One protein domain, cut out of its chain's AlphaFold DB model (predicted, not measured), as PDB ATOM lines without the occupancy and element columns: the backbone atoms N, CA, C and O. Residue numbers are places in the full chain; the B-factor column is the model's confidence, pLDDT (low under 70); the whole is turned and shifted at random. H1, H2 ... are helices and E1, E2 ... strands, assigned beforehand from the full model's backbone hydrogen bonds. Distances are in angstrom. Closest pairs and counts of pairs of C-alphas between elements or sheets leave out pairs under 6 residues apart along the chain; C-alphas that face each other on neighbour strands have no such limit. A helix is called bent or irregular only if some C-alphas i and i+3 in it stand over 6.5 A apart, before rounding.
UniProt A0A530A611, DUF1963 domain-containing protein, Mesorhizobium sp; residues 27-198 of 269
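AT A GLANCE: This is residues 27 to 198 of the 269 residues of the protein "DUF1963 domain-containing protein" of Mesorhizobium sp (UniProt A0A530A611). A long two-stranded hairpin, E1 and E2, and the short helix H3 before it lie end to end along a longer helical hairpin of H1 and H2. H4 runs beside the first half of H1, and H5 is set crosswise to H4. The printed part has 172 residues, with five named helices and two named strands in the order H1, H2, H3, E1, E2, H4, H5; the sheet, in the order E1, E2, is antiparallel, and the class is mostly helix. The whole is flat, spanning 62 by 38 by 18 A, and only just compact, close to loose, with a radius of gyration of the C-alphas of 18.5 A.

IN THESE COORDINATES: Strand E1 is residues 125 to 134, 27.3 A long, and E2 is residues 140 to 148, 25.7 A long. H1 is residues 44 to 69, 37.7 A long, beginning at C-alpha 44 at (-63.159, 65.043, 88.931). H2, residues 75 to 105, is the longest helix at 46.1 A; it is irregular, with C-alphas 101 and 104 7.1 A apart. H3 is residues 111 to 122, 16.2 A. H4 is residues 159 to 178, 29.9 A. H5 is residues 185 to 198, 19.8 A, ending at C-alpha 198 at (-84.518, 49.325, 84.514).

HOW THE PARTS SIT: E1 and E2 form a hairpin, antiparallel at 161 degrees between their directions; N 126 and O 147 are 2.7 A apart and N 143 and O 130 2.8 A, both within hydrogen-bond range. The closest C-alphas of E1 and H2 are those of His 127 and Ala 88, 6.0 A apart; those of E1 and H1 are His 127 and Gln 61, 6.5 A. H1 and H2, a helical hairpin, touch at Lys 62 and Ala 88, whose C-alphas are 6.1 A apart, at a shallow tilt of 16 degrees, opposite ways. H2 touches H3 with residues 95 to 105 alone, closest at the C-alphas of Phe 95 and Ile 121, 6.4 A; this helical hairpin has a shallow tilt of 5 degrees, opposite ways. H1 and H3 are near each other, with 8 pairs of C-alphas within 10 A. H1 touches H4 with residues 46 to 57 alone, closest at the C-alphas of Thr 46 and Leu 168, 6.2 A, at a shallow tilt of 6 degrees, opposite ways. H4 and H5 only just touch, with 3 pairs of C-alphas within 8 A, the closest being Tyr 169 and Met 191 at 7.4 A, and are about perpendicular at 88 degrees. H2 and H4 are apart, as are H3 and H5. Every O i to N i+4 pair is within hydrogen-bond range in H1, H4 and H5; in H2 25 of 27 are, and in H3 7 of 8.

THE WHOLE: The two C-alphas farthest apart, those of Asp 137 and Ala 179, are 62.8 A apart. The printed part has no cut, and no link between named elements is long. Residues 27 to 43 hold no named element. The mean pLDDT of the printed part is 89.8; residues 152 to 159, of which 159 belongs to H4, are under 70.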
ATOM      1  N   ARG A  27     -76.462  45.719  85.730       82.31
ATOM      2  CA  ARG A  27     -75.139  46.333  85.915       82.31
ATOM      3  C   ARG A  27     -74.014  45.302  85.975       82.31
ATOM      4  O   ARG A  27     -72.894  45.625  85.578       82.31
ATOM      5  N   ASP A  28     -74.322  44.082  86.410       78.12
ATOM      6  CA  ASP A  28     -73.381  42.965  86.535       78.12
ATOM      7  C   ASP A  28     -73.302  42.100  85.268       78.12
ATOM      8  O   ASP A  28     -72.418  41.245  85.165       78.12
ATOM      9  N   ALA A  29     -74.179  42.333  84.280       76.31
ATOM     10  CA  ALA A  29     -74.164  41.618  83.001       76.31
ATOM     11  C   ALA A  29     -72.802  41.729  82.299       76.31
ATOM     12  O   ALA A  29     -72.325  40.766  81.696       76.31
ATOM     13  N   ARG A  30     -72.145  42.888  82.440       78.25
ATOM     14  CA  ARG A  30     -70.756  43.102  82.037       78.25
ATOM     15  C   ARG A  30     -69.919  43.457  83.268       78.25
ATOM     16  O   ARG A  30     -70.160  44.512  83.857       78.25
ATOM     17  N   PRO A  31     -68.931  42.627  83.651       75.62
ATOM     18  CA  PRO A  31     -68.072  42.949  84.780       75.62
ATOM     19  C   PRO A  31     -67.274  44.231  84.501       75.62
ATOM     20  O   PRO A  31     -66.939  44.480  83.339       75.62
ATOM     21  N   PRO A  32     -66.941  45.016  85.539       77.50
ATOM     22  CA  PRO A  32     -66.086  46.179  85.369       77.50
ATOM     23  C   PRO A  32     -64.727  45.788  84.791       77.50
ATOM     24  O   PRO A  32     -64.068  44.882  85.303       77.50
ATOM     25  N   ASP A  33     -64.335  46.484  83.730       79.31
ATOM     26  CA  ASP A  33     -63.080  46.298  83.009       79.31
ATOM     27  C   ASP A  33     -62.462  47.673  82.768       79.31
ATOM     28  O   ASP A  33     -63.037  48.517  82.086       79.31
ATOM     29  N   LEU A  34     -61.287  47.908  83.346       77.06
ATOM     30  CA  LEU A  34     -60.620  49.205  83.253       77.06
ATOM     31  C   LEU A  34     -60.013  49.476  81.876       77.06
ATOM     32  O   LEU A  34     -59.646  50.614  81.588       77.06
ATOM     33  N   SER A  35     -59.887  48.461  81.022       81.62
ATOM     34  CA  SER A  35     -59.497  48.658  79.626       81.62
ATOM     35  C   SER A  35     -60.652  49.183  78.763       81.62
ATOM     36  O   SER A  35     -60.417  49.742  77.692       81.62
ATOM     37  N   ASP A  36     -61.891  49.071  79.245       87.12
ATOM     38  CA  ASP A  36     -63.083  49.537  78.554       87.12
ATOM     39  C   ASP A  36     -63.445  50.976  78.944       87.12
ATOM     40  O   ASP A  36     -63.710  51.293  80.105       87.12
ATOM     41  N   ALA A  37     -63.543  51.841  77.933       90.75
ATOM     42  CA  ALA A  37     -63.903  53.246  78.091       90.75
ATOM     43  C   ALA A  37     -65.281  53.461  78.748       90.75
ATOM     44  O   ALA A  37     -65.535  54.528  79.302       90.75
ATOM     45  N   ALA A  38     -66.175  52.463  78.728       92.50
ATOM     46  CA  ALA A  38     -67.460  52.545  79.424       92.50
ATOM     47  C   ALA A  38     -67.355  52.455  80.961       92.50
ATOM     48  O   ALA A  38     -68.361  52.655  81.641       92.50
ATOM     49  N   PHE A  39     -66.172  52.161  81.505       90.62
ATOM     50  CA  PHE A  39     -65.878  52.182  82.942       90.62
ATOM     51  C   PHE A  39     -64.855  53.258  83.316       90.62
ATOM     52  O   PHE A  39     -64.332  53.239  84.426       90.62
ATOM     53  N   HIS A  40     -64.525  54.179  82.410       91.94
ATOM     54  CA  HIS A  40     -63.589  55.255  82.727       91.94
ATOM     55  C   HIS A  40     -64.293  56.387  83.485       91.94
ATOM     56  O   HIS A  40     -65.463  56.676  83.217       91.94
ATOM     57  N   PRO A  41     -63.595  57.050  84.425       94.25
ATOM     58  CA  PRO A  41     -64.085  58.285  85.015       94.25
ATOM     59  C   PRO A  41     -64.223  59.371  83.942       94.25
ATOM     60  O   PRO A  41     -63.466  59.399  82.970       94.25
ATOM     61  N   PHE A  42     -65.184  60.271  84.130       94.56
ATOM     62  CA  PHE A  42     -65.525  61.321  83.164       94.56
ATOM     63  C   PHE A  42     -65.507  62.737  83.749       94.56
ATOM     64  O   PHE A  42     -65.685  63.703  83.012       94.56
ATOM     65  N   ASP A  43     -65.298  62.859  85.056       94.31
ATOM     66  CA  ASP A  43     -65.171  64.119  85.778       94.31
ATOM     67  C   ASP A  43     -64.244  63.950  86.999       94.31
ATOM     68  O   ASP A  43     -63.772  62.848  87.311       94.31
ATOM     69  N   GLU A  44     -63.981  65.047  87.713       94.62
ATOM     70  CA  GLU A  44     -63.159  65.043  88.931       94.62
ATOM     71  C   GLU A  44     -63.707  64.072  89.990       94.62
ATOM     72  O   GLU A  44     -62.950  63.324  90.618       94.62
ATOM     73  N   ALA A  45     -65.029  64.049  90.180       94.06
ATOM     74  CA  ALA A  45     -65.664  63.257  91.225       94.06
ATOM     75  C   ALA A  45     -65.511  61.751  90.970       94.06
ATOM     76  O   ALA A  45     -65.095  61.000  91.857       94.06
ATOM     77  N   THR A  46     -65.792  61.302  89.751       95.25
ATOM     78  CA  THR A  46     -65.654  59.901  89.351       95.25
ATOM     79  C   THR A  46     -64.197  59.467  89.275       95.25
ATOM     80  O   THR A  46     -63.900  58.322  89.630       95.25
ATOM     81  N   LEU A  47     -63.270  60.362  88.904       94.81
ATOM     82  CA  LEU A  47     -61.832  60.090  88.969       94.81
ATOM     83  C   LEU A  47     -61.383  59.879  90.413       94.81
ATOM     84  O   LEU A  47     -60.695  58.902  90.702       94.81
ATOM     85  N   LYS A  48     -61.818  60.735  91.341       94.25
ATOM     86  CA  LYS A  48     -61.498  60.568  92.760       94.25
ATOM     87  C   LYS A  48     -61.984  59.216  93.287       94.25
ATOM     88  O   LYS A  48     -61.212  58.497  93.914       94.25
ATOM     89  N   VAL A  49     -63.237  58.848  93.006       93.94
ATOM     90  CA  VAL A  49     -63.790  57.550  93.431       93.94
ATOM     91  C   VAL A  49     -62.986  56.390  92.841       93.94
ATOM     92  O   VAL A  49     -62.710  55.417  93.546       93.94
ATOM     93  N   PHE A  50     -62.593  56.485  91.568       92.62
ATOM     94  CA  PHE A  50     -61.749  55.481  90.925       92.62
ATOM     95  C   PHE A  50     -60.409  55.314  91.659       92.62
ATOM     96  O   PHE A  50     -60.042  54.196  92.025       92.62
ATOM     97  N   LEU A  51     -59.704  56.420  91.911       93.25
ATOM     98  CA  LEU A  51     -58.395  56.408  92.567       93.25
ATOM     99  C   LEU A  51     -58.481  55.894  94.009       93.25
ATOM    100  O   LEU A  51     -57.684  55.036  94.388       93.25
ATOM    101  N   ASP A  52     -59.474  56.343  94.782       93.31
ATOM    102  CA  ASP A  52     -59.718  55.854  96.145       93.31
ATOM    103  C   ASP A  52     -59.931  54.326  96.144       93.31
ATOM    104  O   ASP A  52     -59.351  53.605  96.959       93.31
ATOM    105  N   ASN A  53     -60.720  53.814  95.192       90.94
ATOM    106  CA  ASN A  53     -61.008  52.385  95.070       90.94
ATOM    107  C   ASN A  53     -59.764  51.560  94.692       90.94
ATOM    108  O   ASN A  53     -59.535  50.486  95.254       90.94
ATOM    109  N   VAL A  54     -58.939  52.056  93.764       90.56
ATOM    110  CA  VAL A  54     -57.668  51.413  93.381       90.56
ATOM    111  C   VAL A  54     -56.689  51.393  94.558       90.56
ATOM    112  O   VAL A  54     -56.059  50.369  94.831       90.56
ATOM    113  N   GLN A  55     -56.583  52.500  95.292       93.06
ATOM    114  CA  GLN A  55     -55.719  52.591  96.466       93.06
ATOM    115  C   GLN A  55     -56.152  51.613  97.562       93.06
ATOM    116  O   GLN A  55     -55.323  50.908  98.148       93.06
ATOM    117  N   GLU A  56     -57.453  51.549  97.843       91.12
ATOM    118  CA  GLU A  56     -58.005  50.606  98.808       91.12
ATOM    119  C   GLU A  56     -57.749  49.157  98.374       91.12
ATOM    120  O   GLU A  56     -57.369  48.324  99.201       91.12
ATOM    121  N   HIS A  57     -57.884  48.859  97.081       89.38
ATOM    122  CA  HIS A  57     -57.593  47.542  96.521       89.38
ATOM    123  C   HIS A  57     -56.150  47.100  96.803       89.38
ATOM    124  O   HIS A  57     -55.945  46.047  97.416       89.38
ATOM    125  N   PHE A  58     -55.152  47.921  96.458       91.00
ATOM    126  CA  PHE A  58     -53.746  47.608  96.751       91.00
ATOM    127  C   PHE A  58     -53.464  47.514  98.257       91.00
ATOM    128  O   PHE A  58     -52.734  46.625  98.704       91.00
ATOM    129  N   SER A  59     -54.090  48.377  99.063       91.88
ATOM    130  CA  SER A  59     -53.950  48.353 100.526       91.88
ATOM    131  C   SER A  59     -54.477  47.044 101.123       91.88
ATOM    132  O   SER A  59     -53.796  46.403 101.927       91.88
ATOM    133  N   ARG A  60     -55.664  46.597 100.691       88.94
ATOM    134  CA  ARG A  60     -56.273  45.328 101.119       88.94
ATOM    135  C   ARG A  60     -55.446  44.123 100.673       88.94
ATOM    136  O   ARG A  60     -55.319  43.167 101.439       88.94
ATOM    137  N   GLN A  61     -54.868  44.150  99.472       89.25
ATOM    138  CA  GLN A  61     -53.974  43.088  98.997       89.25
ATOM    139  C   GLN A  61     -52.735  42.953  99.878       89.25
ATOM    140  O   GLN A  61     -52.447  41.857 100.362       89.25
ATOM    141  N   LYS A  62     -52.040  44.067 100.138       92.12
ATOM    142  CA  LYS A  62     -50.864  44.083 101.011       92.12
ATOM    143  C   LYS A  62     -51.209  43.584 102.414       92.12
ATOM    144  O   LYS A  62     -50.557  42.669 102.906       92.12
ATOM    145  N   MET A  63     -52.297  44.087 103.000       92.06
ATOM    146  CA  MET A  63     -52.775  43.644 104.314       92.06
ATOM    147  C   MET A  63     -53.050  42.132 104.357       92.06
ATOM    148  O   MET A  63     -52.708  41.473 105.338       92.06
ATOM    149  N   ARG A  64     -53.640  41.558 103.299       91.81
ATOM    150  CA  ARG A  64     -53.877  40.107 103.204       91.81
ATOM    151  C   ARG A  64     -52.579  39.306 103.117       91.81
ATOM    152  O   ARG A  64     -52.464  38.294 103.801       91.81
ATOM    153  N   ILE A  65     -51.616  39.741 102.304       94.44
ATOM    154  CA  ILE A  65     -50.301  39.085 102.195       94.44
ATOM    155  C   ILE A  65     -49.584  39.116 103.552       94.44
ATOM    156  O   ILE A  65     -49.142  38.073 104.034       94.44
ATOM    157  N   ASP A  66     -49.556  40.280 104.203       95.19
ATOM    158  CA  ASP A  66     -48.945  40.465 105.522       95.19
ATOM    159  C   ASP A  66     -49.614  39.590 106.592       95.19
ATOM    160  O   ASP A  66     -48.936  39.049 107.467       95.19
ATOM    161  N   ALA A  67     -50.938  39.422 106.523       94.38
ATOM    162  CA  ALA A  67     -51.672  38.540 107.422       94.38
ATOM    163  C   ALA A  67     -51.270  37.069 107.230       94.38
ATOM    164  O   ALA A  67     -51.027  36.380 108.220       94.38
ATOM    165  N   PHE A  68     -51.139  36.590 105.987       95.06
ATOM    166  CA  PHE A  68     -50.706  35.213 105.728       95.06
ATOM    167  C   PHE A  68     -49.254  34.961 106.133       95.06
ATOM    168  O   PHE A  68     -48.969  33.899 106.682       95.06
ATOM    169  N   LEU A  69     -48.351  35.931 105.966       95.38
ATOM    170  CA  LEU A  69     -46.954  35.808 106.408       95.38
ATOM    171  C   LEU A  69     -46.802  35.583 107.925       95.38
ATOM    172  O   LEU A  69     -45.773  35.078 108.367       95.38
ATOM    173  N   ARG A  70     -47.823  35.924 108.722       94.81
ATOM    174  CA  ARG A  70     -47.869  35.667 110.174       94.81
ATOM    175  C   ARG A  70     -48.397  34.273 110.530       94.81
ATOM    176  O   ARG A  70     -48.410  33.917 111.706       94.81
ATOM    177  N   THR A  71     -48.870  33.505 109.550       94.06
ATOM    178  CA  THR A  71     -49.404  32.151 109.755       94.06
ATOM    179  C   THR A  71     -48.319  31.083 109.611       94.06
ATOM    180  O   THR A  71     -47.200  31.354 109.170       94.06
ATOM    181  N   LYS A  72     -48.640  29.845 110.002       94.62
ATOM    182  CA  LYS A  72     -47.746  28.696 109.846       94.62
ATOM    183  C   LYS A  72     -47.724  28.268 108.372       94.62
ATOM    184  O   LYS A  72     -48.679  27.669 107.887       94.62
ATOM    185  N   LEU A  73     -46.636  28.585 107.672       94.81
ATOM    186  CA  LEU A  73     -46.450  28.323 106.240       94.81
ATOM    187  C   LEU A  73     -45.269  27.390 105.991       94.81
ATOM    188  O   LEU A  73     -44.279  27.418 106.729       94.81
ATOM    189  N   ARG A  74     -45.370  26.566 104.943       93.00
ATOM    190  CA  ARG A  74     -44.222  25.810 104.429       93.00
ATOM    191  C   ARG A  74     -43.178  26.794 103.890       93.00
ATOM    192  O   ARG A  74     -43.513  27.913 103.498       93.00
ATOM    193  N   GLY A  75     -41.909  26.383 103.867       92.50
ATOM    194  CA  GLY A  75     -40.800  27.251 103.452       92.50
ATOM    195  C   GLY A  75     -40.999  27.856 102.059       92.50
ATOM    196  O   GLY A  75     -40.858  29.064 101.893       92.50
ATOM    197  N   GLU A  76     -41.419  27.041 101.090       91.25
ATOM    198  CA  GLU A  76     -41.673  27.484  99.712       91.25
ATOM    199  C   GLU A  76     -42.800  28.525  99.626       91.25
ATOM    200  O   GLU A  76     -42.629  29.574  99.001       91.25
ATOM    201  N   ASP A  77     -43.924  28.289 100.310       91.94
ATOM    202  CA  ASP A  77     -45.053  29.227 100.351       91.94
ATOM    203  C   ASP A  77     -44.681  30.543 101.038       91.94
ATOM    204  O   ASP A  77     -45.097  31.619 100.597       91.94
ATOM    205  N   LYS A  78     -43.856  30.475 102.090       94.81
ATOM    206  CA  LYS A  78     -43.338  31.660 102.774       94.81
ATOM    207  C   LYS A  78     -42.468  32.500 101.836       94.81
ATOM    208  O   LYS A  78     -42.741  33.688 101.678       94.81
ATOM    209  N   THR A  79     -41.493  31.895 101.157       95.12
ATOM    210  CA  THR A  79     -40.625  32.601 100.195       95.12
ATOM    211  C   THR A  79     -41.423  33.191  99.029       95.12
ATOM    212  O   THR A  79     -41.172  34.322  98.592       95.12
ATOM    213  N   LYS A  80     -42.438  32.465  98.540       94.38
ATOM    214  CA  LYS A  80     -43.351  32.971  97.509       94.38
ATOM    215  C   LYS A  80     -44.121  34.199  97.998       94.38
ATOM    216  O   LYS A  80     -44.226  35.180  97.260       94.38
ATOM    217  N   LEU A  81     -44.629  34.181  99.232       95.62
ATOM    218  CA  LEU A  81     -45.342  35.325  99.803       95.62
ATOM    219  C   LEU A  81     -44.447  36.526 100.090       95.62
ATOM    220  O   LEU A  81     -44.876  37.646  99.831       95.62
ATOM    221  N   GLU A  82     -43.219  36.324 100.563       96.56
ATOM    222  CA  GLU A  82     -42.242  37.407 100.747       96.56
ATOM    223  C   GLU A  82     -41.949  38.101  99.404       96.56
ATOM    224  O   GLU A  82     -41.973  39.329  99.300       96.56
ATOM    225  N   THR A  83     -41.798  37.319  98.331       96.50
ATOM    226  CA  THR A  83     -41.649  37.851  96.966       96.50
ATOM    227  C   THR A  83     -42.887  38.644  96.529       96.50
ATOM    228  O   THR A  83     -42.771  39.734  95.962       96.50
ATOM    229  N   MET A  84     -44.089  38.136  96.817       95.56
ATOM    230  CA  MET A  84     -45.337  38.841  96.510       95.56
ATOM    231  C   MET A  84     -45.517  40.120  97.328       95.56
ATOM    232  O   MET A  84     -46.040  41.092  96.795       95.56
ATOM    233  N   GLN A  85     -45.081  40.153  98.587       97.06
ATOM    234  CA  GLN A  85     -45.144  41.338  99.445       97.06
ATOM    235  C   GLN A  85     -44.309  42.488  98.864       97.06
ATOM    236  O   GLN A  85     -44.764  43.639  98.817       97.06
ATOM    237  N   LEU A  86     -43.108  42.172  98.365       96.81
ATOM    238  CA  LEU A  86     -42.256  43.129  97.657       96.81
ATOM    239  C   LEU A  86     -42.918  43.609  96.358       96.81
ATOM    240  O   LEU A  86     -42.952  44.811  96.097       96.81
ATOM    241  N   GLY A  87     -43.494  42.694  95.572       96.38
ATOM    242  CA  GLY A  87     -44.234  43.033  94.352       96.38
ATOM    243  C   GLY A  87     -45.448  43.936  94.606       96.38
ATOM    244  O   GLY A  87     -45.623  44.943  93.921       96.38
ATOM    245  N   ALA A  88     -46.234  43.645  95.644       94.94
ATOM    246  CA  ALA A  88     -47.386  44.450  96.043       94.94
ATOM    247  C   ALA A  88     -46.971  45.855  96.503       94.94
ATOM    248  O   ALA A  88     -47.644  46.834  96.184       94.94
ATOM    249  N   THR A  89     -45.837  45.974  97.202       96.50
ATOM    250  CA  THR A  89     -45.289  47.279  97.601       96.50
ATOM    251  C   THR A  89     -44.866  48.098  96.379       96.50
ATOM    252  O   THR A  89     -45.298  49.240  96.254       96.50
ATOM    253  N   ARG A  90     -44.148  47.496  95.419       97.06
ATOM    254  CA  ARG A  90     -43.789  48.164  94.153       97.06
ATOM    255  C   ARG A  90     -45.011  48.575  93.333       97.06
ATOM    256  O   ARG A  90     -45.010  49.630  92.708       97.06
ATOM    257  N   SER A  91     -46.056  47.751  93.330       95.75
ATOM    258  CA  SER A  91     -47.306  48.039  92.618       95.75
ATOM    259  C   SER A  91     -48.034  49.242  93.222       95.75
ATOM    260  O   SER A  91     -48.471  50.124  92.486       95.75
ATOM    261  N   MET A  92     -48.076  49.338  94.557       95.75
ATOM    262  CA  MET A  92     -48.600  50.514  95.259       95.75
ATOM    263  C   MET A  92     -47.764  51.771  94.977       95.75
ATOM    264  O   MET A  92     -48.324  52.815  94.663       95.75
ATOM    265  N   GLU A  93     -46.433  51.682  95.045       97.25
ATOM    266  CA  GLU A  93     -45.540  52.806  94.717       97.25
ATOM    267  C   GLU A  93     -45.760  53.291  93.281       97.25
ATOM    268  O   GLU A  93     -45.883  54.491  93.037       97.25
ATOM    269  N   ARG A  94     -45.883  52.358  92.329       96.88
ATOM    270  CA  ARG A  94     -46.177  52.687  90.934       96.88
ATOM    271  C   ARG A  94     -47.533  53.372  90.785       96.88
ATOM    272  O   ARG A  94     -47.635  54.326  90.021       96.88
ATOM    273  N   PHE A  95     -48.556  52.908  91.499       96.12
ATOM    274  CA  PHE A  95     -49.867  53.553  91.503       96.12
ATOM    275  C   PHE A  95     -49.782  54.990  92.031       96.12
ATOM    276  O   PHE A  95     -50.270  55.901  91.367       96.12
ATOM    277  N   LEU A  96     -49.101  55.212  93.158       96.69
ATOM    278  CA  LEU A  96     -48.930  56.548  93.738       96.69
ATOM    279  C   LEU A  96     -48.186  57.503  92.793       96.69
ATOM    280  O   LEU A  96     -48.604  58.647  92.647       96.69
ATOM    281  N   GLN A  97     -47.166  57.029  92.072       97.19
ATOM    282  CA  GLN A  97     -46.495  57.829  91.035       97.19
ATOM    283  C   GLN A  97     -47.454  58.271  89.921       97.19
ATOM    284  O   GLN A  97     -47.366  59.395  89.432       97.19
ATOM    285  N   VAL A  98     -48.371  57.393  89.497       95.62
ATOM    286  CA  VAL A  98     -49.371  57.752  88.482       95.62
ATOM    287  C   VAL A  98     -50.395  58.740  89.050       95.62
ATOM    288  O   VAL A  98     -50.782  59.669  88.349       95.62
ATOM    289  N   VAL A  99     -50.792  58.598  90.320       95.12
ATOM    290  CA  VAL A  99     -51.667  59.563  91.012       95.12
ATOM    291  C   VAL A  99     -51.023  60.948  91.090       95.12
ATOM    292  O   VAL A  99     -51.681  61.945  90.800       95.12
ATOM    293  N   GLU A 100     -49.736  61.028  91.425       95.69
ATOM    294  CA  GLU A 100     -48.989  62.292  91.425       95.69
ATOM    295  C   GLU A 100     -48.935  62.915  90.023       95.69
ATOM    296  O   GLU A 100     -49.168  64.114  89.873       95.69
ATOM    297  N   ALA A 101     -48.707  62.103  88.986       95.12
ATOM    298  CA  ALA A 101     -48.724  62.556  87.596       95.12
ATOM    299  C   ALA A 101     -50.121  62.994  87.111       95.12
ATOM    300  O   ALA A 101     -50.218  63.833  86.218       95.12
ATOM    301  N   LEU A 102     -51.194  62.450  87.697       93.69
ATOM    302  CA  LEU A 102     -52.579  62.840  87.421       93.69
ATOM    303  C   LEU A 102     -52.961  64.176  88.068       93.69
ATOM    304  O   LEU A 102     -53.846  64.852  87.553       93.69
ATOM    305  N   ALA A 103     -52.305  64.575  89.162       91.69
ATOM    306  CA  ALA A 103     -52.699  65.736  89.964       91.69
ATOM    307  C   ALA A 103     -52.934  67.042  89.166       91.69
ATOM    308  O   ALA A 103     -53.919  67.726  89.465       91.69
ATOM    309  N   PRO A 104     -52.123  67.397  88.144       92.31
ATOM    310  CA  PRO A 104     -52.362  68.589  87.323       92.31
ATOM    311  C   PRO A 104     -53.655  68.538  86.498       92.31
ATOM    312  O   PRO A 104     -54.173  69.582  86.119       92.31
ATOM    313  N   PHE A 105     -54.174  67.340  86.221       91.00
ATOM    314  CA  PHE A 105     -55.314  67.096  85.336       91.00
ATOM    315  C   PHE A 105     -56.615  66.802  86.091       91.00
ATOM    316  O   PHE A 105     -57.624  66.507  85.456       91.00
ATOM    317  N   THR A 106     -56.597  66.849  87.429       84.31
ATOM    318  CA  THR A 106     -57.743  66.474  88.275       84.31
ATOM    319  C   THR A 106     -58.694  67.641  88.541       84.31
ATOM    320  O   THR A 106     -59.899  67.464  88.402       84.31
ATOM    321  N   ARG A 107     -58.171  68.822  88.920       80.25
ATOM    322  CA  ARG A 107     -59.000  69.994  89.286       80.25
ATOM    323  C   ARG A 107     -59.730  70.601  88.091       80.25
ATOM    324  O   ARG A 107     -60.893  70.958  88.200       80.25
ATOM    325  N   ASP A 108     -59.044  70.674  86.957       85.44
ATOM    326  CA  ASP A 108     -59.625  71.053  85.673       85.44
ATOM    327  C   ASP A 108     -59.661  69.793  84.813       85.44
ATOM    328  O   ASP A 108     -58.789  69.619  83.967       85.44
ATOM    329  N   PHE A 109     -60.583  68.870  85.112       90.31
ATOM    330  CA  PHE A 109     -60.610  67.517  84.541       90.31
ATOM    331  C   PHE A 109     -60.278  67.499  83.038       90.31
ATOM    332  O   PHE A 109     -61.059  67.986  82.219       90.31
ATOM    333  N   GLN A 110     -59.121  66.930  82.679       92.19
ATOM    334  CA  GLN A 110     -58.669  66.825  81.286       92.19
ATOM    335  C   GLN A 110     -58.796  65.376  80.800       92.19
ATOM    336  O   GLN A 110     -57.981  64.537  81.191       92.19
ATOM    337  N   PRO A 111     -59.774  65.052  79.933       89.25
ATOM    338  CA  PRO A 111     -60.061  63.667  79.566       89.25
ATOM    339  C   PRO A 111     -58.877  62.932  78.926       89.25
ATOM    340  O   PRO A 111     -58.603  61.793  79.292       89.25
ATOM    341  N   GLU A 112     -58.163  63.570  77.995       90.75
ATOM    342  CA  GLU A 112     -57.081  62.924  77.237       90.75
ATOM    343  C   GLU A 112     -55.883  62.523  78.127       90.75
ATOM    344  O   GLU A 112     -55.568  61.329  78.175       90.75
ATOM    345  N   PRO A 113     -55.258  63.432  78.911       91.25
ATOM    346  CA  PRO A 113     -54.181  63.050  79.830       91.25
ATOM    347  C   PRO A 113     -54.619  62.025  80.876       91.25
ATOM    348  O   PRO A 113     -53.858  61.113  81.212       91.25
ATOM    349  N   VAL A 114     -55.852  62.151  81.382       91.56
ATOM    350  CA  VAL A 114     -56.408  61.204  82.351       91.56
ATOM    351  C   VAL A 114     -56.488  59.813  81.731       91.56
ATOM    352  O   VAL A 114     -55.967  58.870  82.317       91.56
ATOM    353  N   GLN A 115     -57.053  59.665  80.531       89.19
ATOM    354  CA  GLN A 115     -57.166  58.368  79.859       89.19
ATOM    355  C   GLN A 115     -55.807  57.703  79.610       89.19
ATOM    356  O   GLN A 115     -55.670  56.492  79.808       89.19
ATOM    357  N   ASP A 116     -54.787  58.463  79.222       90.38
ATOM    358  CA  ASP A 116     -53.450  57.909  79.002       90.38
ATOM    359  C   ASP A 116     -52.774  57.451  80.299       90.38
ATOM    360  O   ASP A 116     -52.127  56.399  80.333       90.38
ATOM    361  N   LEU A 117     -52.970  58.183  81.394       91.38
ATOM    362  CA  LEU A 117     -52.470  57.793  82.712       91.38
ATOM    363  C   LEU A 117     -53.272  56.624  83.307       91.38
ATOM    364  O   LEU A 117     -52.685  55.732  83.923       91.38
ATOM    365  N   LEU A 118     -54.581  56.542  83.052       89.12
ATOM    366  CA  LEU A 118     -55.413  55.401  83.444       89.12
ATOM    367  C   LEU A 118     -54.918  54.098  82.814       89.12
ATOM    368  O   LEU A 118     -54.824  53.089  83.515       89.12
ATOM    369  N   LYS A 119     -54.509  54.114  81.536       88.69
ATOM    370  CA  LYS A 119     -53.892  52.942  80.886       88.69
ATOM    371  C   LYS A 119     -52.674  52.445  81.667       88.69
ATOM    372  O   LYS A 119     -52.500  51.237  81.806       88.69
ATOM    373  N   GLN A 120     -51.875  53.340  82.253       91.44
ATOM    374  CA  GLN A 120     -50.740  52.932  83.089       91.44
ATOM    375  C   GLN A 120     -51.197  52.202  84.355       91.44
ATOM    376  O   GLN A 120     -50.572  51.211  84.725       91.44
ATOM    377  N   ILE A 121     -52.300  52.635  84.979       90.75
ATOM    378  CA  ILE A 121     -52.896  51.964  86.147       90.75
ATOM    379  C   ILE A 121     -53.397  50.565  85.777       90.75
ATOM    380  O   ILE A 121     -53.164  49.616  86.525       90.75
ATOM    381  N   THR A 122     -54.026  50.401  84.608       86.75
ATOM    382  CA  THR A 122     -54.561  49.099  84.164       86.75
ATOM    383  C   THR A 122     -53.502  48.009  83.980       86.75
ATOM    384  O   THR A 122     -53.817  46.821  84.064       86.75
ATOM    385  N   GLY A 123     -52.245  48.398  83.751       89.06
ATOM    386  CA  GLY A 123     -51.114  47.484  83.607       89.06
ATOM    387  C   GLY A 123     -50.397  47.161  84.919       89.06
ATOM    388  O   GLY A 123     -49.503  46.316  84.923       89.06
ATOM    389  N   ILE A 124     -50.746  47.821  86.030       92.50
ATOM    390  CA  ILE A 124     -50.081  47.577  87.313       92.50
ATOM    391  C   ILE A 124     -50.395  46.144  87.772       92.50
ATOM    392  O   ILE A 124     -51.566  45.755  87.778       92.50
ATOM    393  N   PRO A 125     -49.386  45.346  88.165       92.12
ATOM    394  CA  PRO A 125     -49.615  44.012  88.697       92.12
ATOM    395  C   PRO A 125     -50.436  44.039  89.989       92.12
ATOM    396  O   PRO A 125     -50.169  44.784  90.927       92.12
ATOM    397  N   SER A 126     -51.428  43.167  90.050       89.44
ATOM    398  CA  SER A 126     -52.308  42.954  91.187       89.44
ATOM    399  C   SER A 126     -51.988  41.603  91.814       89.44
ATOM    400  O   SER A 126     -51.982  40.576  91.134       89.44
ATOM    401  N   HIS A 127     -51.692  41.591  93.113       91.19
ATOM    402  CA  HIS A 127     -51.210  40.398  93.810       91.19
ATOM    403  C   HIS A 127     -52.327  39.762  94.639       91.19
ATOM    404  O   HIS A 127     -52.820  40.342  95.608       91.19
ATOM    405  N   HIS A 128     -52.706  38.537  94.287       88.38
ATOM    406  CA  HIS A 128     -53.819  37.828  94.908       88.38
ATOM    407  C   HIS A 128     -53.329  36.600  95.657       88.38
ATOM    408  O   HIS A 128     -52.622  35.762  95.104       88.38
ATOM    409  N   VAL A 129     -53.749  36.467  96.913       90.44
ATOM    410  CA  VAL A 129     -53.505  35.290  97.749       90.44
ATOM    411  C   VAL A 129     -54.789  34.905  98.474       90.44
ATOM    412  O   VAL A 129     -55.483  35.762  99.025       90.44
ATOM    413  N   ARG A 130     -55.098  33.608  98.493       89.19
ATOM    414  CA  ARG A 130     -56.146  33.034  99.341       89.19
ATOM    415  C   ARG A 130     -55.708  31.712  99.950       89.19
ATOM    416  O   ARG A 130     -54.976  30.949  99.325       89.19
ATOM    417  N   ARG A 131     -56.232  31.421 101.138       91.38
ATOM    418  CA  ARG A 131     -56.152  30.096 101.756       91.38
ATOM    419  C   ARG A 131     -57.050  29.128 101.001       91.38
ATOM    420  O   ARG A 131     -58.178  29.475 100.648       91.38
ATOM    421  N   LEU A 132     -56.520  27.945 100.724       90.38
ATOM    422  CA  LEU A 132     -57.294  26.815 100.238       90.38
ATOM    423  C   LEU A 132     -57.796  26.016 101.432       90.38
ATOM    424  O   LEU A 132     -58.991  26.031 101.680       90.38
ATOM    425  N   ASN A 133     -56.874  25.405 102.173       91.94
ATOM    426  CA  ASN A 133     -57.100  24.564 103.347       91.94
ATOM    427  C   ASN A 133     -55.841  24.601 104.231       91.94
ATOM    428  O   ASN A 133     -54.889  25.318 103.909       91.94
ATOM    429  N   ASP A 134     -55.828  23.801 105.293       94.62
ATOM    430  CA  ASP A 134     -54.598  23.421 105.989       94.62
ATOM    431  C   ASP A 134     -54.202  21.997 105.601       94.62
ATOM    432  O   ASP A 134     -55.070  21.177 105.290       94.62
ATOM    433  N   ASP A 135     -52.903  21.714 105.600       92.25
ATOM    434  CA  ASP A 135     -52.390  20.354 105.459       92.25
ATOM    435  C   ASP A 135     -52.481  19.564 106.780       92.25
ATOM    436  O   ASP A 135     -52.864  20.097 107.825       92.25
ATOM    437  N   GLU A 136     -52.134  18.275 106.736       92.81
ATOM    438  CA  GLU A 136     -52.199  17.368 107.895       92.81
ATOM    439  C   GLU A 136     -51.319  17.824 109.074       92.81
ATOM    440  O   GLU A 136     -51.623  17.534 110.229       92.81
ATOM    441  N   ASP A 137     -50.271  18.603 108.796       92.56
ATOM    442  CA  ASP A 137     -49.347  19.160 109.785       92.56
ATOM    443  C   ASP A 137     -49.784  20.561 110.280       92.56
ATOM    444  O   ASP A 137     -49.055  21.238 111.028       92.56
ATOM    445  N   GLY A 138     -50.962  21.030 109.856       91.94
ATOM    446  CA  GLY A 138     -51.537  22.329 110.201       91.94
ATOM    447  C   GLY A 138     -50.855  23.523 109.525       91.94
ATOM    448  O   GLY A 138     -50.928  24.635 110.054       91.94
ATOM    449  N   TYR A 139     -50.144  23.322 108.412       94.94
ATOM    450  CA  TYR A 139     -49.644  24.422 107.584       94.94
ATOM    451  C   TYR A 139     -50.724  24.912 106.629       94.94
ATOM    452  O   TYR A 139     -51.447  24.130 106.018       94.94
ATOM    453  N   VAL A 140     -50.789  26.227 106.452       94.00
ATOM    454  CA  VAL A 140     -51.742  26.859 105.543       94.00
ATOM    455  C   VAL A 140     -51.317  26.623 104.094       94.00
ATOM    456  O   VAL A 140     -50.231  27.034 103.692       94.00
ATOM    457  N   VAL A 141     -52.207  26.038 103.290       92.88
ATOM    458  CA  VAL A 141     -52.032  25.878 101.840       92.88
ATOM    459  C   VAL A 141     -52.625  27.086 101.125       92.88
ATOM    460  O   VAL A 141     -53.801  27.427 101.306       92.88
ATOM    461  N   LEU A 142     -51.827  27.730 100.276       92.50
ATOM    462  CA  LEU A 142     -52.209  28.963  99.595       92.50
ATOM    463  C   LEU A 142     -52.388  28.764  98.091       92.50
ATOM    464  O   LEU A 142     -51.632  28.062  97.426       92.50
ATOM    465  N   LYS A 143     -53.359  29.481  97.525       90.88
ATOM    466  CA  LYS A 143     -53.419  29.768  96.093       90.88
ATOM    467  C   LYS A 143     -53.046  31.223  95.890       90.88
ATOM    468  O   LYS A 143     -53.647  32.106  96.503       90.88
ATOM    469  N   SER A 144     -52.091  31.467  95.001       90.19
ATOM    470  CA  SER A 144     -51.703  32.817  94.620       90.19
ATOM    471  C   SER A 144     -51.643  33.011  93.116       90.19
ATOM    472  O   SER A 144     -51.354  32.077  92.367       90.19
ATOM    473  N   SER A 145     -51.928  34.236  92.688       89.19
ATOM    474  CA  SER A 145     -51.849  34.687  91.303       89.19
ATOM    475  C   SER A 145     -51.412  36.149  91.243       89.19
ATOM    476  O   SER A 145     -51.563  36.906  92.206       89.19
ATOM    477  N   ILE A 146     -50.850  36.531  90.100       90.25
ATOM    478  CA  ILE A 146     -50.498  37.909  89.769       90.25
ATOM    479  C   ILE A 146     -51.176  38.197  88.440       90.25
ATOM    480  O   ILE A 146     -50.932  37.474  87.478       90.25
ATOM    481  N   LEU A 147     -52.050  39.195  88.415       86.88
ATOM    482  CA  LEU A 147     -52.831  39.573  87.237       86.88
ATOM    483  C   LEU A 147     -52.736  41.090  87.067       86.88
ATOM    484  O   LEU A 147     -52.691  41.785  88.081       86.88
ATOM    485  N   PRO A 148     -52.684  41.637  85.846       86.12
ATOM    486  CA  PRO A 148     -52.800  43.078  85.660       86.12
ATOM    487  C   PRO A 148     -54.176  43.569  86.134       86.12
ATOM    488  O   PRO A 148     -55.144  42.815  86.156       86.12
ATOM    489  N   MET A 149     -54.284  44.846  86.492       82.38
ATOM    490  CA  MET A 149     -55.545  45.450  86.956       82.38
ATOM    491  C   MET A 149     -56.657  45.476  85.893       82.38
ATOM    492  O   MET A 149     -57.827  45.617  86.237       82.38
ATOM    493  N   SER A 150     -56.296  45.353  84.615       78.44
ATOM    494  CA  SER A 150     -57.224  45.143  83.494       78.44
ATOM    495  C   SER A 150     -57.835  43.743  83.480       78.44
ATOM    496  O   SER A 150     -58.939  43.561  82.977       78.44
ATOM    497  N   GLU A 151     -57.154  42.745  84.041       75.06
ATOM    498  CA  GLU A 151     -57.706  41.404  84.146       75.06
ATOM    499  C   GLU A 151     -58.609  41.300  85.373       75.06
ATOM    500  O   GLU A 151     -58.259  41.695  86.489       75.06
ATOM    501  N   LYS A 152     -59.801  40.735  85.163       64.25
ATOM    502  CA  LYS A 152     -60.775  40.547  86.234       64.25
ATOM    503  C   LYS A 152     -60.145  39.693  87.346       64.25
ATOM    504  O   LYS A 152     -59.790  38.538  87.087       64.25
ATOM    505  N   PRO A 153     -60.052  40.192  88.594       59.72
ATOM    506  CA  PRO A 153     -59.618  39.352  89.693       59.72
ATOM    507  C   PRO A 153     -60.648  38.239  89.917       59.72
ATOM    508  O   PRO A 153     -61.839  38.418  89.651       59.72
ATOM    509  N   ASP A 154     -60.196  37.080  90.404       58.75
ATOM    510  CA  ASP A 154     -61.082  35.956  90.735       58.75
ATOM    511  C   ASP A 154     -62.285  36.479  91.567       58.75
ATOM    512  O   ASP A 154     -62.092  37.313  92.455       58.75
ATOM    513  N   PRO A 155     -63.536  36.078  91.261       57.22
ATOM    514  CA  PRO A 155     -64.739  36.642  91.881       57.22
ATOM    515  C   PRO A 155     -64.747  36.574  93.417       57.22
ATOM    516  O   PRO A 155     -65.383  37.406  94.060       57.22
ATOM    517  N   SER A 156     -63.971  35.672  94.028       54.41
ATOM    518  CA  SER A 156     -63.742  35.633  95.485       54.41
ATOM    519  C   SER A 156     -62.953  36.834  96.047       54.41
ATOM    520  O   SER A 156     -62.882  37.033  97.262       54.41
ATOM    521  N   PHE A 157     -62.380  37.668  95.179       55.25
ATOM    522  CA  PHE A 157     -61.649  38.894  95.503       55.25
ATOM    523  C   PHE A 157     -62.438  40.173  95.158       55.25
ATOM    524  O   PHE A 157     -61.953  41.270  95.426       55.25
ATOM    525  N   GLY A 158     -63.633  40.041  94.572       53.09
ATOM    526  CA  GLY A 158     -64.244  41.032  93.682       53.09
ATOM    527  C   GLY A 158     -65.058  42.185  94.275       53.09
ATOM    528  O   GLY A 158     -65.830  42.766  93.533       53.09
ATOM    529  N   SER A 159     -64.946  42.573  95.549       64.25
ATOM    530  CA  SER A 159     -65.870  43.600  96.083       64.25
ATOM    531  C   SER A 159     -65.568  45.052  95.675       64.25
ATOM    532  O   SER A 159     -66.484  45.871  95.666       64.25
ATOM    533  N   SER A 160     -64.327  45.399  95.322       71.94
ATOM    534  CA  SER A 160     -63.931  46.795  95.047       71.94
ATOM    535  C   SER A 160     -64.453  47.311  93.703       71.94
ATOM    536  O   SER A 160     -64.977  48.417  93.608       71.94
ATOM    537  N   TRP A 161     -64.379  46.511  92.640       79.56
ATOM    538  CA  TRP A 161     -64.787  46.975  91.311       79.56
ATOM    539  C   TRP A 161     -66.291  47.203  91.168       79.56
ATOM    540  O   TRP A 161     -66.693  48.163  90.515       79.56
ATOM    541  N   HIS A 162     -67.118  46.381  91.821       80.44
ATOM    542  CA  HIS A 162     -68.563  46.617  91.869       80.44
ATOM    543  C   HIS A 162     -68.894  47.910  92.627       80.44
ATOM    544  O   HIS A 162     -69.758  48.663  92.188       80.44
ATOM    545  N   TYR A 163     -68.164  48.217  93.707       84.19
ATOM    546  CA  TYR A 163     -68.330  49.482  94.428       84.19
ATOM    547  C   TYR A 163     -68.025  50.690  93.534       84.19
ATOM    548  O   TYR A 163     -68.820  51.627  93.471       84.19
ATOM    549  N   TYR A 164     -66.916  50.658  92.789       88.56
ATOM    550  CA  TYR A 164     -66.611  51.712  91.820       88.56
ATOM    551  C   TYR A 164     -67.687  51.829  90.731       88.56
ATOM    552  O   TYR A 164     -68.160  52.931  90.457       88.56
ATOM    553  N   ALA A 165     -68.112  50.710  90.138       88.94
ATOM    554  CA  ALA A 165     -69.115  50.714  89.078       88.94
ATOM    555  C   ALA A 165     -70.481  51.251  89.546       88.94
ATOM    556  O   ALA A 165     -71.129  51.978  88.793       88.94
ATOM    557  N   ASP A 166     -70.899  50.955  90.783       88.69
ATOM    558  CA  ASP A 166     -72.113  51.529  91.383       88.69
ATOM    559  C   ASP A 166     -72.000  53.049  91.544       88.69
ATOM    560  O   ASP A 166     -72.901  53.801  91.171       88.69
ATOM    561  N   ARG A 167     -70.858  53.534  92.041       92.25
ATOM    562  CA  ARG A 167     -70.611  54.975  92.152       92.25
ATOM    563  C   ARG A 167     -70.608  55.650  90.783       92.25
ATOM    564  O   ARG A 167     -71.254  56.683  90.626       92.25
ATOM    565  N   LEU A 168     -69.944  55.056  89.791       94.12
ATOM    566  CA  LEU A 168     -69.931  55.557  88.418       94.12
ATOM    567  C   LEU A 168     -71.350  55.632  87.839       94.12
ATOM    568  O   LEU A 168     -71.700  56.636  87.229       94.12
ATOM    569  N   TYR A 169     -72.184  54.614  88.082       94.06
ATOM    570  CA  TYR A 169     -73.595  54.609  87.685       94.06
ATOM    571  C   TYR A 169     -74.359  55.795  88.289       94.06
ATOM    572  O   TYR A 169     -74.994  56.548  87.553       94.06
ATOM    573  N   ARG A 170     -74.261  56.016  89.606       93.12
ATOM    574  CA  ARG A 170     -74.982  57.113  90.282       93.12
ATOM    575  C   ARG A 170     -74.569  58.482  89.749       93.12
ATOM    576  O   ARG A 170     -75.419  59.330  89.496       93.12
ATOM    577  N   HIS A 171     -73.268  58.687  89.548       95.06
ATOM    578  CA  HIS A 171     -72.762  59.920  88.947       95.06
ATOM    579  C   HIS A 171     -73.239  60.083  87.499       95.06
ATOM    580  O   HIS A 171     -73.620  61.185  87.108       95.06
ATOM    581  N   ALA A 172     -73.289  58.997  86.723       96.19
ATOM    582  CA  ALA A 172     -73.786  59.034  85.353       96.19
ATOM    583  C   ALA A 172     -75.272  59.413  85.273       96.19
ATOM    584  O   ALA A 172     -75.638  60.178  84.386       96.19
ATOM    585  N   VAL A 173     -76.117  58.953  86.206       94.88
ATOM    586  CA  VAL A 173     -77.530  59.378  86.289       94.88
ATOM    587  C   VAL A 173     -77.626  60.893  86.504       94.88
ATOM    588  O   VAL A 173     -78.343  61.585  85.775       94.88
ATOM    589  N   CYS A 174     -76.867  61.434  87.461       93.44
ATOM    590  CA  CYS A 174     -76.847  62.872  87.736       93.44
ATOM    591  C   CYS A 174     -76.380  63.688  86.522       93.44
ATOM    592  O   CYS A 174     -77.026  64.665  86.156       93.44
ATOM    593  N   ALA A 175     -75.289  63.276  85.874       95.12
ATOM    594  CA  ALA A 175     -74.764  63.966  84.699       95.12
ATOM    595  C   ALA A 175     -75.736  63.891  83.510       95.12
ATOM    596  O   ALA A 175     -76.025  64.905  82.877       95.12
ATOM    597  N   TYR A 176     -76.317  62.717  83.247       95.69
ATOM    598  CA  TYR A 176     -77.237  62.516  82.130       95.69
ATOM    599  C   TYR A 176     -78.533  63.319  82.269       95.69
ATOM    600  O   TYR A 176     -79.042  63.843  81.286       95.69
ATOM    601  N   THR A 177     -79.069  63.447  83.484       92.56
ATOM    602  CA  THR A 177     -80.296  64.228  83.726       92.56
ATOM    603  C   THR A 177     -80.093  65.736  83.575       92.56
ATOM    604  O   THR A 177     -81.067  66.453  83.350       92.56
ATOM    605  N   GLN A 178     -78.851  66.220  83.668       93.62
ATOM    606  CA  GLN A 178     -78.510  67.634  83.498       93.62
ATOM    607  C   GLN A 178     -78.068  67.960  82.068       93.62
ATOM    608  O   GLN A 178     -78.538  68.938  81.492       93.62
ATOM    609  N   ALA A 179     -77.162  67.155  81.511       94.38
ATOM    610  CA  ALA A 179     -76.518  67.382  80.220       94.38
ATOM    611  C   ALA A 179     -75.977  66.045  79.658       94.38
ATOM    612  O   ALA A 179     -74.816  65.699  79.900       94.38
ATOM    613  N   PRO A 180     -76.792  65.254  78.930       93.00
ATOM    614  CA  PRO A 180     -76.421  63.926  78.414       93.00
ATOM    615  C   PRO A 180     -75.118  63.870  77.611       93.00
ATOM    616  O   PRO A 180     -74.453  62.836  77.559       93.00
ATOM    617  N   GLU A 181     -74.769  64.960  76.937       92.19
ATOM    618  CA  GLU A 181     -73.562  65.125  76.131       92.19
ATOM    619  C   GLU A 181     -72.271  65.218  76.951       92.19
ATOM    620  O   GLU A 181     -71.194  65.037  76.389       92.19
ATOM    621  N   THR A 182     -72.365  65.452  78.264       90.81
ATOM    622  CA  THR A 182     -71.200  65.444  79.167       90.81
ATOM    623  C   THR A 182     -70.664  64.038  79.414       90.81
ATOM    624  O   THR A 182     -69.499  63.873  79.773       90.81
ATOM    625  N   LEU A 183     -71.484  63.006  79.189       95.81
ATOM    626  CA  LEU A 183     -71.045  61.625  79.306       95.81
ATOM    627  C   LEU A 183     -70.244  61.191  78.069       95.81
ATOM    628  O   LEU A 183     -70.726  61.334  76.940       95.81
ATOM    629  N   PRO A 184     -69.079  60.542  78.259       95.31
ATOM    630  CA  PRO A 184     -68.355  59.903  77.173       95.31
ATOM    631  C   PRO A 184     -69.250  58.921  76.402       95.31
ATOM    632  O   PRO A 184     -70.010  58.172  77.027       95.31
ATOM    633  N   PRO A 185     -69.147  58.843  75.059       95.62
ATOM    634  CA  PRO A 185     -70.065  58.046  74.243       95.62
ATOM    635  C   PRO A 185     -70.184  56.575  74.665       95.62
ATOM    636  O   PRO A 185     -71.289  56.036  74.688       95.62
ATOM    637  N   ALA A 186     -69.068  55.940  75.037       94.31
ATOM    638  CA  ALA A 186     -69.047  54.545  75.482       94.31
ATOM    639  C   ALA A 186     -69.794  54.346  76.813       94.31
ATOM    640  O   ALA A 186     -70.605  53.427  76.941       94.31
ATOM    641  N   LEU A 187     -69.564  55.240  77.782       95.12
ATOM    642  CA  LEU A 187     -70.256  55.233  79.068       95.12
ATOM    643  C   LEU A 187     -71.754  55.485  78.875       95.12
ATOM    644  O   LEU A 187     -72.573  54.721  79.385       95.12
ATOM    645  N   ARG A 188     -72.119  56.500  78.084       96.56
ATOM    646  CA  ARG A 188     -73.517  56.828  77.796       96.56
ATOM    647  C   ARG A 188     -74.258  55.654  77.159       96.56
ATOM    648  O   ARG A 188     -75.315  55.278  77.649       96.56
ATOM    649  N   ALA A 189     -73.685  55.026  76.131       95.19
ATOM    650  CA  ALA A 189     -74.303  53.881  75.460       95.19
ATOM    651  C   ALA A 189     -74.535  52.693  76.413       95.19
ATOM    652  O   ALA A 189     -75.589  52.047  76.374       95.19
ATOM    653  N   ARG A 190     -73.570  52.419  77.305       94.12
ATOM    654  CA  ARG A 190     -73.717  51.402  78.357       94.12
ATOM    655  C   ARG A 190     -74.858  51.758  79.308       94.12
ATOM    656  O   ARG A 190     -75.702  50.908  79.583       94.12
ATOM    657  N   MET A 191     -74.893  52.994  79.798       95.12
ATOM    658  CA  MET A 191     -75.901  53.430  80.762       95.12
ATOM    659  C   MET A 191     -77.305  53.461  80.159       95.12
ATOM    660  O   MET A 191     -78.219  52.914  80.758       95.12
ATOM    661  N   GLU A 192     -77.480  53.967  78.937       95.00
ATOM    662  CA  GLU A 192     -78.770  53.941  78.235       95.00
ATOM    663  C   GLU A 192     -79.297  52.516  78.020       95.00
ATOM    664  O   GLU A 192     -80.506  52.291  78.054       95.00
ATOM    665  N   THR A 193     -78.406  51.542  77.821       93.19
ATOM    666  CA  THR A 193     -78.787  50.126  77.726       93.19
ATOM    667  C   THR A 193     -79.328  49.609  79.060       93.19
ATOM    668  O   THR A 193     -80.376  48.963  79.082       93.19
ATOM    669  N   ILE A 194     -78.655  49.931  80.169       92.06
ATOM    670  CA  ILE A 194     -79.077  49.550  81.525       92.06
ATOM    671  C   ILE A 194     -80.387  50.258  81.895       92.06
ATOM    672  O   ILE A 194     -81.356  49.600  82.260       92.06
ATOM    673  N   TRP A 195     -80.467  51.576  81.720       92.88
ATOM    674  CA  TRP A 195     -81.646  52.369  82.068       92.88
ATOM    675  C   TRP A 195     -82.870  52.012  81.234       92.88
ATOM    676  O   TRP A 195     -83.979  52.009  81.754       92.88
ATOM    677  N   ARG A 196     -82.703  51.653  79.954       91.44
ATOM    678  CA  ARG A 196     -83.818  51.154  79.131       91.44
ATOM    679  C   ARG A 196     -84.407  49.867  79.698       91.44
ATOM    680  O   ARG A 196     -85.609  49.646  79.567       91.44
ATOM    681  N   PHE A 197     -83.569  49.024  80.295       89.19
ATOM    682  CA  PHE A 197     -84.017  47.826  80.983       89.19
ATOM    683  C   PHE A 197     -84.641  48.149  82.344       89.19
ATOM    684  O   PHE A 197     -85.710  47.631  82.629       89.19
ATOM    685  N   GLU A 198     -84.028  49.008  83.162       89.12
ATOM    686  CA  GLU A 198     -84.518  49.325  84.514       89.12
ATOM    687  C   GLU A 198     -85.814  50.149  84.512       89.12
ATOM    688  O   GLU A 198     -86.709  49.884  85.315       89.12
TER     689      GLU A 198